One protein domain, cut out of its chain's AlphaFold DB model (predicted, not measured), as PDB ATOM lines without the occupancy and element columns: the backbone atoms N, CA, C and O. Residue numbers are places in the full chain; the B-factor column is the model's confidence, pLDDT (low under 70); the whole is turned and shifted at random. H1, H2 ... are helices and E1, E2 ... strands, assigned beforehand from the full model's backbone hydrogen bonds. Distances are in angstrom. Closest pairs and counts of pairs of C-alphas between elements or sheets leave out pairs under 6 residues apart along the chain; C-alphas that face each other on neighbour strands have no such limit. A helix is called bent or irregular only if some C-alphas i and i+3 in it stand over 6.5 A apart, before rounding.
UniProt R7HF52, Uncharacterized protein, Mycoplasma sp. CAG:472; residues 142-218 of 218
ATOM      1  N   ASN A 142     170.932 144.316 145.913       95.31
ATOM      2  CA  ASN A 142     170.403 143.105 145.287       95.31
ATOM      3  C   ASN A 142     170.930 142.860 143.869       95.31
ATOM      4  O   ASN A 142     171.280 141.728 143.548       95.31
ATOM      5  N   ASP A 143     171.007 143.888 143.023       95.69
ATOM      6  CA  ASP A 143     171.453 143.719 141.635       95.69
ATOM      7  C   ASP A 143     172.948 143.336 141.582       95.69
ATOM      8  O   ASP A 143     173.361 142.513 140.761       95.69
ATOM      9  N   GLU A 144     173.763 143.853 142.508       96.75
ATOM     10  CA  GLU A 144     175.172 143.470 142.654       96.75
ATOM     11  C   GLU A 144     175.346 142.024 143.129       96.75
ATOM     12  O   GLU A 144     176.212 141.309 142.613       96.75
ATOM     13  N   LEU A 145     174.523 141.573 144.082       97.12
ATOM     14  CA  LEU A 145     174.525 140.180 144.540       97.12
ATOM     15  C   LEU A 145     174.112 139.237 143.407       97.12
ATOM     16  O   LEU A 145     174.834 138.290 143.102       97.12
ATOM     17  N   LEU A 146     173.005 139.525 142.723       96.06
ATOM     18  CA  LEU A 146     172.535 138.726 141.589       96.06
ATOM     19  C   LEU A 146     173.602 138.612 140.495       96.06
ATOM     20  O   LEU A 146     173.880 137.511 140.018       96.06
ATOM     21  N   SER A 147     174.265 139.724 140.162       96.00
ATOM     22  CA  SER A 147     175.360 139.739 139.191       96.00
ATOM     23  C   SER A 147     176.540 138.863 139.628       96.00
ATOM     24  O   SER A 147     177.025 138.055 138.834       96.00
ATOM     25  N   LYS A 148     176.972 138.950 140.894       95.25
ATOM     26  CA  LYS A 148     178.078 138.134 141.431       95.25
ATOM     27  C   LYS A 148     177.804 136.635 141.382       95.25
ATOM     28  O   LYS A 148     178.728 135.862 141.145       95.25
ATOM     29  N   PHE A 149     176.554 136.235 141.582       96.12
ATOM     30  CA  PHE A 149     176.147 134.831 141.576       96.12
ATOM     31  C   PHE A 149     175.583 134.361 140.234       96.12
ATOM     32  O   PHE A 149     175.137 133.220 140.132       96.12
ATOM     33  N   SER A 150     175.630 135.202 139.195       95.31
ATOM     34  CA  SER A 150     175.084 134.890 137.866       95.31
ATOM     35  C   SER A 150     173.616 134.437 137.910       95.31
ATOM     36  O   SER A 150     173.209 133.551 137.161       95.31
ATOM     37  N   VAL A 151     172.818 135.034 138.802       94.31
ATOM     38  CA  VAL A 151     171.382 134.758 138.936       94.31
ATOM     39  C   VAL A 151     170.596 135.828 138.189       94.31
ATOM     40  O   VAL A 151     170.769 137.021 138.437       94.31
ATOM     41  N   ASN A 152     169.714 135.408 137.283       91.00
ATOM     42  CA  ASN A 152     168.804 136.320 136.605       91.00
ATOM     43  C   ASN A 152     167.670 136.744 137.551       91.00
ATOM     44  O   ASN A 152     167.075 135.916 138.241       91.00
ATOM     45  N   LYS A 153     167.362 138.042 137.558       86.19
ATOM     46  CA  LYS A 153     166.303 138.635 138.380       86.19
ATOM     47  C   LYS A 153     164.922 138.102 138.010       86.19
ATOM     48  O   LYS A 153     164.115 137.856 138.905       86.19
ATOM     49  N   ASP A 154     164.682 137.887 136.719       86.00
ATOM     50  CA  ASP A 154     163.388 137.410 136.219       86.00
ATOM     51  C   ASP A 154     163.088 135.975 136.692       86.00
ATOM     52  O   ASP A 154     161.932 135.626 136.929       86.00
ATOM     53  N   ASP A 155     164.129 135.177 136.946       87.94
ATOM     54  CA  ASP A 155     164.005 133.770 137.342       87.94
ATOM     55  C   ASP A 155     163.705 133.600 138.846       87.94
ATOM     56  O   ASP A 155     163.342 132.509 139.291       87.94
ATOM     57  N   ILE A 156     163.865 134.651 139.662       91.38
ATOM     58  CA  ILE A 156     163.701 134.558 141.125       91.38
ATOM     59  C   ILE A 156     162.267 134.167 141.475       91.38
ATOM     60  O   ILE A 156     162.054 133.223 142.234       91.38
ATOM     61  N   ASN A 157     161.283 134.863 140.904       90.88
ATOM     62  CA  ASN A 157     159.875 134.617 141.212       90.88
ATOM     63  C   ASN A 157     159.446 133.207 140.802       90.88
ATOM     64  O   ASN A 157     158.688 132.569 141.527       90.88
ATOM     65  N   GLU A 158     159.955 132.694 139.680       92.38
ATOM     66  CA  GLU A 158     159.665 131.333 139.225       92.38
ATOM     67  C   GLU A 158     160.292 130.280 140.149       92.38
ATOM     68  O   GLU A 158     159.613 129.327 140.545       92.38
ATOM     69  N   LYS A 159     161.549 130.482 140.573       93.75
ATOM     70  CA  LYS A 159     162.223 129.610 141.550       93.75
ATOM     71  C   LYS A 159     161.486 129.581 142.886       93.75
ATOM     72  O   LYS A 159     161.213 128.503 143.410       93.75
ATOM     73  N   VAL A 160     161.119 130.751 143.412       94.62
ATOM     74  CA  VAL A 160     160.338 130.880 144.650       94.62
ATOM     75  C   VAL A 160     158.982 130.194 144.501       94.62
ATOM     76  O   VAL A 160     158.606 129.387 145.347       94.62
ATOM     77  N   LYS A 161     158.260 130.461 143.406       95.00
ATOM     78  CA  LYS A 161     156.951 129.855 143.134       95.00
ATOM     79  C   LYS A 161     157.027 128.334 143.099       95.00
ATOM     80  O   LYS A 161     156.198 127.667 143.711       95.00
ATOM     81  N   THR A 162     158.022 127.793 142.402       95.19
ATOM     82  CA  THR A 162     158.252 126.346 142.302       95.19
ATOM     83  C   THR A 162     158.520 125.747 143.676       95.19
ATOM     84  O   THR A 162     157.813 124.834 144.090       95.19
ATOM     85  N   TYR A 163     159.446 126.341 144.432       95.38
ATOM     86  CA  TYR A 163     159.782 125.901 145.784       95.38
ATOM     87  C   TYR A 163     158.559 125.862 146.719       95.38
ATOM     88  O   TYR A 163     158.330 124.868 147.410       95.38
ATOM     89  N   LEU A 164     157.751 126.927 146.739       95.12
ATOM     90  CA  LEU A 164     156.583 127.007 147.622       95.12
ATOM     91  C   LEU A 164     155.475 126.027 147.205       95.12
ATOM     92  O   LEU A 164     154.820 125.443 148.070       95.12
ATOM     93  N   ASN A 165     155.287 125.804 145.900       94.75
ATOM     94  CA  ASN A 165     154.358 124.791 145.399       94.75
ATOM     95  C   ASN A 165     154.790 123.379 145.806       94.75
ATOM     96  O   ASN A 165     153.965 122.625 146.318       94.75
ATOM     97  N   ASP A 166     156.074 123.046 145.662       93.88
ATOM     98  CA  ASP A 166     156.611 121.747 146.077       93.88
ATOM     99  C   ASP A 166     156.432 121.530 147.586       93.88
ATOM    100  O   ASP A 166     155.997 120.466 148.029       93.88
ATOM    101  N   LYS A 167     156.672 122.567 148.395       91.88
ATOM    102  CA  LYS A 167     156.442 122.527 149.846       91.88
ATOM    103  C   LYS A 167     154.964 122.319 150.197       91.88
ATOM    104  O   LYS A 167     154.649 121.567 151.119       91.88
ATOM    105  N   ASN A 168     154.049 122.914 149.431       91.25
ATOM    106  CA  ASN A 168     152.604 122.718 149.581       91.25
ATOM    107  C   ASN A 168     152.134 121.292 149.267       91.25
ATOM    108  O   ASN A 168     151.100 120.874 149.795       91.25
ATOM    109  N   LEU A 169     152.861 120.537 148.437       88.88
ATOM    110  CA  LEU A 169     152.569 119.118 148.195       88.88
ATOM    111  C   LEU A 169     152.894 118.247 149.415       88.88
ATOM    112  O   LEU A 169     152.302 117.183 149.578       88.88
ATOM    113  N   LEU A 170     153.816 118.701 150.267       85.25
ATOM    114  CA  LEU A 170     154.294 117.970 151.443       85.25
ATOM    115  C   LEU A 170     153.622 118.423 152.750       85.25
ATOM    116  O   LEU A 170     153.650 117.688 153.732       85.25
ATOM    117  N   SER A 171     153.035 119.625 152.775       77.31
ATOM    118  CA  SER A 171     152.382 120.209 153.954       77.31
ATOM    119  C   SER A 171     150.857 120.138 153.835       77.31
ATOM    120  O   SER A 171     150.260 120.795 152.977       77.31
ATOM    121  N   GLU A 172     150.210 119.357 154.703       74.06
ATOM    122  CA  GLU A 172     148.742 119.326 154.824       74.06
ATOM    123  C   GLU A 172     148.215 120.306 155.879       74.06
ATOM    124  O   GLU A 172     147.086 120.775 155.767       74.06
ATOM    125  N   GLU A 173     149.025 120.656 156.880       79.44
ATOM    126  CA  GLU A 173     148.542 121.361 158.071       79.44
ATOM    127  C   GLU A 173     148.713 122.882 158.041       79.44
ATOM    128  O   GLU A 173     148.052 123.559 158.821       79.44
ATOM    129  N   ASN A 174     149.593 123.426 157.199       85.69
ATOM    130  CA  ASN A 174     149.770 124.872 157.036       85.69
ATOM    131  C   ASN A 174     150.019 125.165 155.553       85.69
ATOM    132  O   ASN A 174     151.171 125.194 155.108       85.69
ATOM    133  N   LYS A 175     148.935 125.275 154.775       91.69
ATOM    134  CA  LYS A 175     149.022 125.572 153.342       91.69
ATOM    135  C   LYS A 175     149.522 126.998 153.136       91.69
ATOM    136  O   LYS A 175     149.134 127.925 153.843       91.69
ATOM    137  N   ILE A 176     150.404 127.145 152.160       94.88
ATOM    138  CA  ILE A 176     151.039 128.397 151.766       94.88
ATOM    139  C   ILE A 176     150.178 129.072 150.701       94.88
ATOM    140  O   ILE A 176     149.874 128.456 149.675       94.88
ATOM    141  N   ASP A 177     149.862 130.351 150.898       95.06
ATOM    142  CA  ASP A 177     149.341 131.215 149.842       95.06
ATOM    143  C   ASP A 177     150.515 131.724 148.996       95.06
ATOM    144  O   ASP A 177     151.206 132.694 149.328       95.06
ATOM    145  N   VAL A 178     150.788 131.008 147.905       94.88
ATOM    146  CA  VAL A 178     151.943 131.262 147.032       94.88
ATOM    147  C   VAL A 178     151.835 132.622 146.342       94.88
ATOM    148  O   VAL A 178     152.824 133.349 146.263       94.88
ATOM    149  N   GLU A 179     150.644 133.001 145.880       94.25
ATOM    150  CA  GLU A 179     150.436 134.260 145.156       94.25
ATOM    151  C   GLU A 179     150.537 135.461 146.107       94.25
ATOM    152  O   GLU A 179     151.197 136.460 145.794       94.25
ATOM    153  N   GLN A 180     149.966 135.353 147.312       94.31
ATOM    154  CA  GLN A 180     150.110 136.387 148.334       94.31
ATOM    155  C   GLN A 180     151.560 136.495 148.834       94.31
ATOM    156  O   GLN A 180     152.054 137.598 149.071       94.31
ATOM    157  N   THR A 181     152.273 135.373 148.956       94.56
ATOM    158  CA  THR A 181     153.692 135.366 149.342       94.56
ATOM    159  C   THR A 181     154.553 136.095 148.308       94.56
ATOM    160  O   THR A 181     155.326 136.984 148.663       94.56
ATOM    161  N   ILE A 182     154.399 135.766 147.021       92.69
ATOM    162  CA  ILE A 182     155.189 136.374 145.939       92.69
ATOM    163  C   ILE A 182     154.871 137.863 145.797       92.69
ATOM    164  O   ILE A 182     155.787 138.676 145.708       92.69
ATOM    165  N   SER A 183     153.589 138.239 145.814       91.19
ATOM    166  CA  SER A 183     153.184 139.645 145.675       91.19
ATOM    167  C   SER A 183     153.676 140.529 146.827       91.19
ATOM    168  O   SER A 183     154.011 141.693 146.602       91.19
ATOM    169  N   ASN A 184     153.793 139.979 148.040       87.81
ATOM    170  CA  ASN A 184     154.341 140.692 149.194       87.81
ATOM    171  C   ASN A 184     155.879 140.751 149.208       87.81
ATOM    172  O   ASN A 184     156.452 141.599 149.900       87.81
ATOM    173  N   ASN A 185     156.567 139.900 148.442       86.88
ATOM    174  CA  ASN A 185     158.027 139.879 148.362       86.88
ATOM    175  C   ASN A 185     158.576 140.976 147.428       86.88
ATOM    176  O   ASN A 185     159.125 140.724 146.358       86.88
ATOM    177  N   THR A 186     158.443 142.233 147.845       84.38
ATOM    178  CA  THR A 186     158.879 143.396 147.051       84.38
ATOM    179  C   THR A 186     160.345 143.770 147.264       84.38
ATOM    180  O   THR A 186     160.981 144.321 146.366       84.38
ATOM    181  N   LYS A 187     160.900 143.472 148.445       84.56
ATOM    182  CA  LYS A 187     162.265 143.865 148.826       84.56
ATOM    183  C   LYS A 187     163.343 142.927 148.293       84.56
ATOM    184  O   LYS A 187     164.461 143.387 148.091       84.56
ATOM    185  N   ASN A 188     163.018 141.654 148.044       88.12
ATOM    186  CA  ASN A 188     163.985 140.595 147.740       88.12
ATOM    187  C   ASN A 188     165.154 140.612 148.729       88.12
ATOM    188  O   ASN A 188     166.237 141.076 148.394       88.12
ATOM    189  N   ASN A 189     164.939 140.143 149.956       94.31
ATOM    190  CA  ASN A 189     165.981 140.124 150.982       94.31
ATOM    191  C   ASN A 189     167.046 139.064 150.653       94.31
ATOM    192  O   ASN A 189     166.997 137.939 151.158       94.31
ATOM    193  N   LEU A 190     167.966 139.412 149.753       97.06
ATOM    194  CA  LEU A 190     169.024 138.544 149.254       97.06
ATOM    195  C   LEU A 190     170.241 138.584 150.167       97.06
ATOM    196  O   LEU A 190     170.665 139.654 150.601       97.06
ATOM    197  N   TYR A 191     170.848 137.424 150.400       97.69
ATOM    198  CA  TYR A 191     172.120 137.350 151.102       97.69
ATOM    199  C   TYR A 191     172.916 136.092 150.811       97.69
ATOM    200  O   TYR A 191     172.433 135.158 150.177       97.69
ATOM    201  N   VAL A 192     174.167 136.096 151.270       97.94
ATOM    202  CA  VAL A 192     175.066 134.947 151.188       97.94
ATOM    203  C   VAL A 192     174.969 134.159 152.486       97.94
ATOM    204  O   VAL A 192     175.235 134.703 153.563       97.94
ATOM    205  N   ASP A 193     174.556 132.895 152.389       96.56
ATOM    206  CA  ASP A 193     174.447 132.012 153.549       96.56
ATOM    207  C   ASP A 193     175.821 131.503 154.022       96.56
ATOM    208  O   ASP A 193     176.864 131.727 153.403       96.56
ATOM    209  N   LYS A 194     175.831 130.756 155.128       96.06
ATOM    210  CA  LYS A 194     177.052 130.160 155.697       96.06
ATOM    211  C   LYS A 194     177.770 129.165 154.770       96.06
ATOM    212  O   LYS A 194     178.895 128.771 155.069       96.06
ATOM    213  N   LEU A 195     177.115 128.710 153.699       95.94
ATOM    214  CA  LEU A 195     177.667 127.800 152.693       95.94
ATOM    215  C   LEU A 195     178.119 128.539 151.428       95.94
ATOM    216  O   LEU A 195     178.602 127.896 150.499       95.94
ATOM    217  N   GLY A 196     177.982 129.865 151.388       95.50
ATOM    218  CA  GLY A 196     178.382 130.671 150.246       95.50
ATOM    219  C   GLY A 196     177.381 130.706 149.112       95.50
ATOM    220  O   GLY A 196     177.759 131.067 148.002       95.50
ATOM    221  N   ARG A 197     176.136 130.307 149.360       97.12
ATOM    222  CA  ARG A 197     175.074 130.307 148.357       97.12
ATOM    223  C   ARG A 197     174.317 131.618 148.415       97.12
ATOM    224  O   ARG A 197     174.104 132.153 149.506       97.12
ATOM    225  N   LEU A 198     173.865 132.107 147.262       97.62
ATOM    226  CA  LEU A 198     172.903 133.200 147.252       97.62
ATOM    227  C   LEU A 198     171.544 132.639 147.649       97.62
ATOM    228  O   LEU A 198     171.028 131.717 147.016       97.62
ATOM    229  N   VAL A 199     170.955 133.214 148.686       97.56
ATOM    230  CA  VAL A 199     169.634 132.846 149.177       97.56
ATOM    231  C   VAL A 199     168.736 134.076 149.249       97.56
ATOM    232  O   VAL A 199     169.215 135.210 149.291       97.56
ATOM    233  N   ILE A 200     167.428 133.846 149.274       96.50
ATOM    234  CA  ILE A 200     166.415 134.867 149.539       96.50
ATOM    235  C   ILE A 200     165.668 134.523 150.826       96.50
ATOM    236  O   ILE A 200     165.203 133.395 150.990       96.50
ATOM    237  N   SER A 201     165.550 135.494 151.734       95.56
ATOM    238  CA  SER A 201     164.628 135.427 152.871       95.56
ATOM    239  C   SER A 201     163.259 135.942 152.437       95.56
ATOM    240  O   SER A 201     163.138 137.097 152.029       95.56
ATOM    241  N   ILE A 202     162.221 135.126 152.581       94.88
ATOM    242  CA  ILE A 202     160.842 135.484 152.235       94.88
ATOM    243  C   ILE A 202     159.927 135.317 153.444       94.88
ATOM    244  O   ILE A 202     160.006 134.308 154.136       94.88
ATOM    245  N   LEU A 203     159.027 136.280 153.661       95.62
ATOM    246  CA  LEU A 203     157.900 136.110 154.576       95.62
ATOM    247  C   LEU A 203     156.815 135.295 153.866       95.62
ATOM    248  O   LEU A 203     156.062 135.829 153.050       95.62
ATOM    249  N   VAL A 204     156.753 134.003 154.169       94.88
ATOM    250  CA  VAL A 204     155.740 133.090 153.647       94.88
ATOM    251  C   VAL A 204     154.404 133.381 154.315       94.88
ATOM    252  O   VAL A 204     154.309 133.376 155.544       94.88
ATOM    253  N   LYS A 205     153.379 133.616 153.494       94.81
ATOM    254  CA  LYS A 205     151.985 133.742 153.920       94.81
ATOM    255  C   LYS A 205     151.339 132.370 153.955       94.81
ATOM    256  O   LYS A 205     151.353 131.661 152.948       94.81
ATOM    257  N   ALA A 206     150.806 131.980 155.106       92.56
ATOM    258  CA  ALA A 206     150.220 130.655 155.278       92.56
ATOM    259  C   ALA A 206     148.964 130.690 156.154       92.56
ATOM    260  O   ALA A 206     148.769 131.603 156.949       92.56
ATOM    261  N   GLU A 207     148.104 129.684 156.000       90.06
ATOM    262  CA  GLU A 207     146.764 129.668 156.602       90.06
ATOM    263  C   GLU A 207     146.759 129.780 158.132       90.06
ATOM    264  O   GLU A 207     145.886 130.440 158.694       90.06
ATOM    265  N   LYS A 208     147.705 129.126 158.817       87.88
ATOM    266  CA  LYS A 208     147.774 129.139 160.287       87.88
ATOM    267  C   LYS A 208     148.714 130.206 160.819       87.88
ATOM    268  O   LYS A 208     148.399 130.862 161.808       87.88
ATOM    269  N   SER A 209     149.903 130.306 160.237       88.62
ATOM    270  CA  SER A 209     150.948 131.189 160.746       88.62
ATOM    271  C   SER A 209     151.979 131.499 159.672       88.62
ATOM    272  O   SER A 209     152.495 130.585 159.018       88.62
ATOM    273  N   ASP A 210     152.285 132.787 159.544       93.75
ATOM    274  CA  ASP A 210     153.331 133.312 158.678       93.75
ATOM    275  C   ASP A 210     154.724 133.058 159.271       93.75
ATOM    276  O   ASP A 210     154.950 133.171 160.481       93.75
ATOM    277  N   TYR A 211     155.697 132.786 158.405       93.19
ATOM    278  CA  TYR A 211     157.075 132.511 158.813       93.19
ATOM    279  C   TYR A 211     158.086 133.004 157.780       93.19
ATOM    280  O   TYR A 211     157.784 133.094 156.593       93.19
ATOM    281  N   ASN A 212     159.305 133.310 158.230       93.50
ATOM    282  CA  ASN A 212     160.414 133.565 157.317       93.50
ATOM    283  C   ASN A 212     160.969 132.227 156.822       93.50
ATOM    284  O   ASN A 212     161.289 131.352 157.626       93.50
ATOM    285  N   ASP A 213     161.096 132.082 155.508       94.62
ATOM    286  CA  ASP A 213     161.726 130.934 154.866       94.62
ATOM    287  C   ASP A 213     162.932 131.377 154.043       94.62
ATOM    288  O   ASP A 213     163.005 132.521 153.583       94.62
ATOM    289  N   ILE A 214     163.883 130.464 153.866       95.12
ATOM    290  CA  ILE A 214     165.144 130.725 153.177       95.12
ATOM    291  C   ILE A 214     165.215 129.825 151.949       95.12
ATOM    292  O   ILE A 214     165.300 128.602 152.060       95.12
ATOM    293  N   ILE A 215     165.217 130.441 150.769       95.75
ATOM    294  CA  ILE A 215     165.212 129.730 149.488       95.75
ATOM    295  C   ILE A 215     166.560 129.932 148.803       95.75
ATOM    296  O   ILE A 215     167.028 131.058 148.639       95.75
ATOM    297  N   VAL A 216     167.189 128.830 148.397       96.50
ATOM    298  CA  VAL A 216     168.480 128.837 147.697       96.50
ATOM    299  C   VAL A 216     168.281 129.195 146.228       96.50
ATOM    300  O   VAL A 216     167.435 128.611 145.553       96.50
ATOM    301  N   LEU A 217     169.077 130.140 145.726       95.19
ATOM    302  CA  LEU A 217     169.016 130.623 144.346       95.19
ATOM    303  C   LEU A 217     170.215 130.182 143.491       95.19
ATOM    304  O   LEU A 217     170.034 130.050 142.273       95.19
ATOM    305  N   SER A 218     171.387 129.952 144.100       91.69
ATOM    306  CA  SER A 218     172.620 129.464 143.454       91.69
ATOM    307  C   SER A 218     173.380 128.428 144.279       91.69
ATOM    308  O   SER A 218     173.206 128.387 145.519       91.69
TER     309      SER A 218
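Overview. This is residues 142 to 218 of the 218 residues of an uncharacterized protein of Mycoplasma sp. CAG:472 (UniProt R7HF52). A small wall of three strands, E1, E2 and E3, has the short helix H1 over E1 at one end, while the long helix H2 runs lengthwise past the wall and H3 folds back on H2 beside the far end of E2. The printed part has 77 residues in the order H1 H2 H3 E1 E2 E3; the strands form a meander, each the antiparallel neighbour of the one before. The class is mixed, and the whole is compact, with a radius of gyration of the C-alphas of 12.6 A, yet elongated, spanning 38 by 24 by 17 A.

Along the chain. Find E2, residues 198 to 204, from C-alpha 198 at (172.903, 133.200, 147.252), 18.3 A long. Its neighbours are E1, residues 189 to 192, 10.5 A, and E3, residues 211 to 216, 16.3 A, ending at (168.480, 128.837, 147.697). H1, residues 142 to 148, spans 9.9 A; H2, residues 154 to 170, spans 26.3 A from (163.388, 137.410, 136.219); H3, residues 178 to 184, spans 10.0 A. H2 is only just irregular: C-alphas 154 and 157 are 6.7 A apart.

Arrangement. Look at N 199 and O 191, 2.9 A apart, in the hairpin E1 and E2, and at N 204 and O 211, 2.8 A, in the hairpin E2 and E3. H1 is on the sheet, over E1, at a height of 9.4 A; its closest C-alphas to E1 are Asn 142 and Leu 190, 6.2 A. H2 and H3 only graze the sheet. They touch as a helical hairpin, closest at C-alphas of Leu 164 and Val 178, 6.3 A, opposite ways at a steep tilt of 42 degrees. H1 and H3 are apart. Every O i to N i+4 pair is within hydrogen-bond range in H1 and H3, and 11 of 13 in H2.

Size, cuts and confidence. The two farthest C-alphas, Glu 144 and Glu 173, are 37.9 A apart. The printed part has no cut, and no link is long. No printed residue is under 70 in pLDDT.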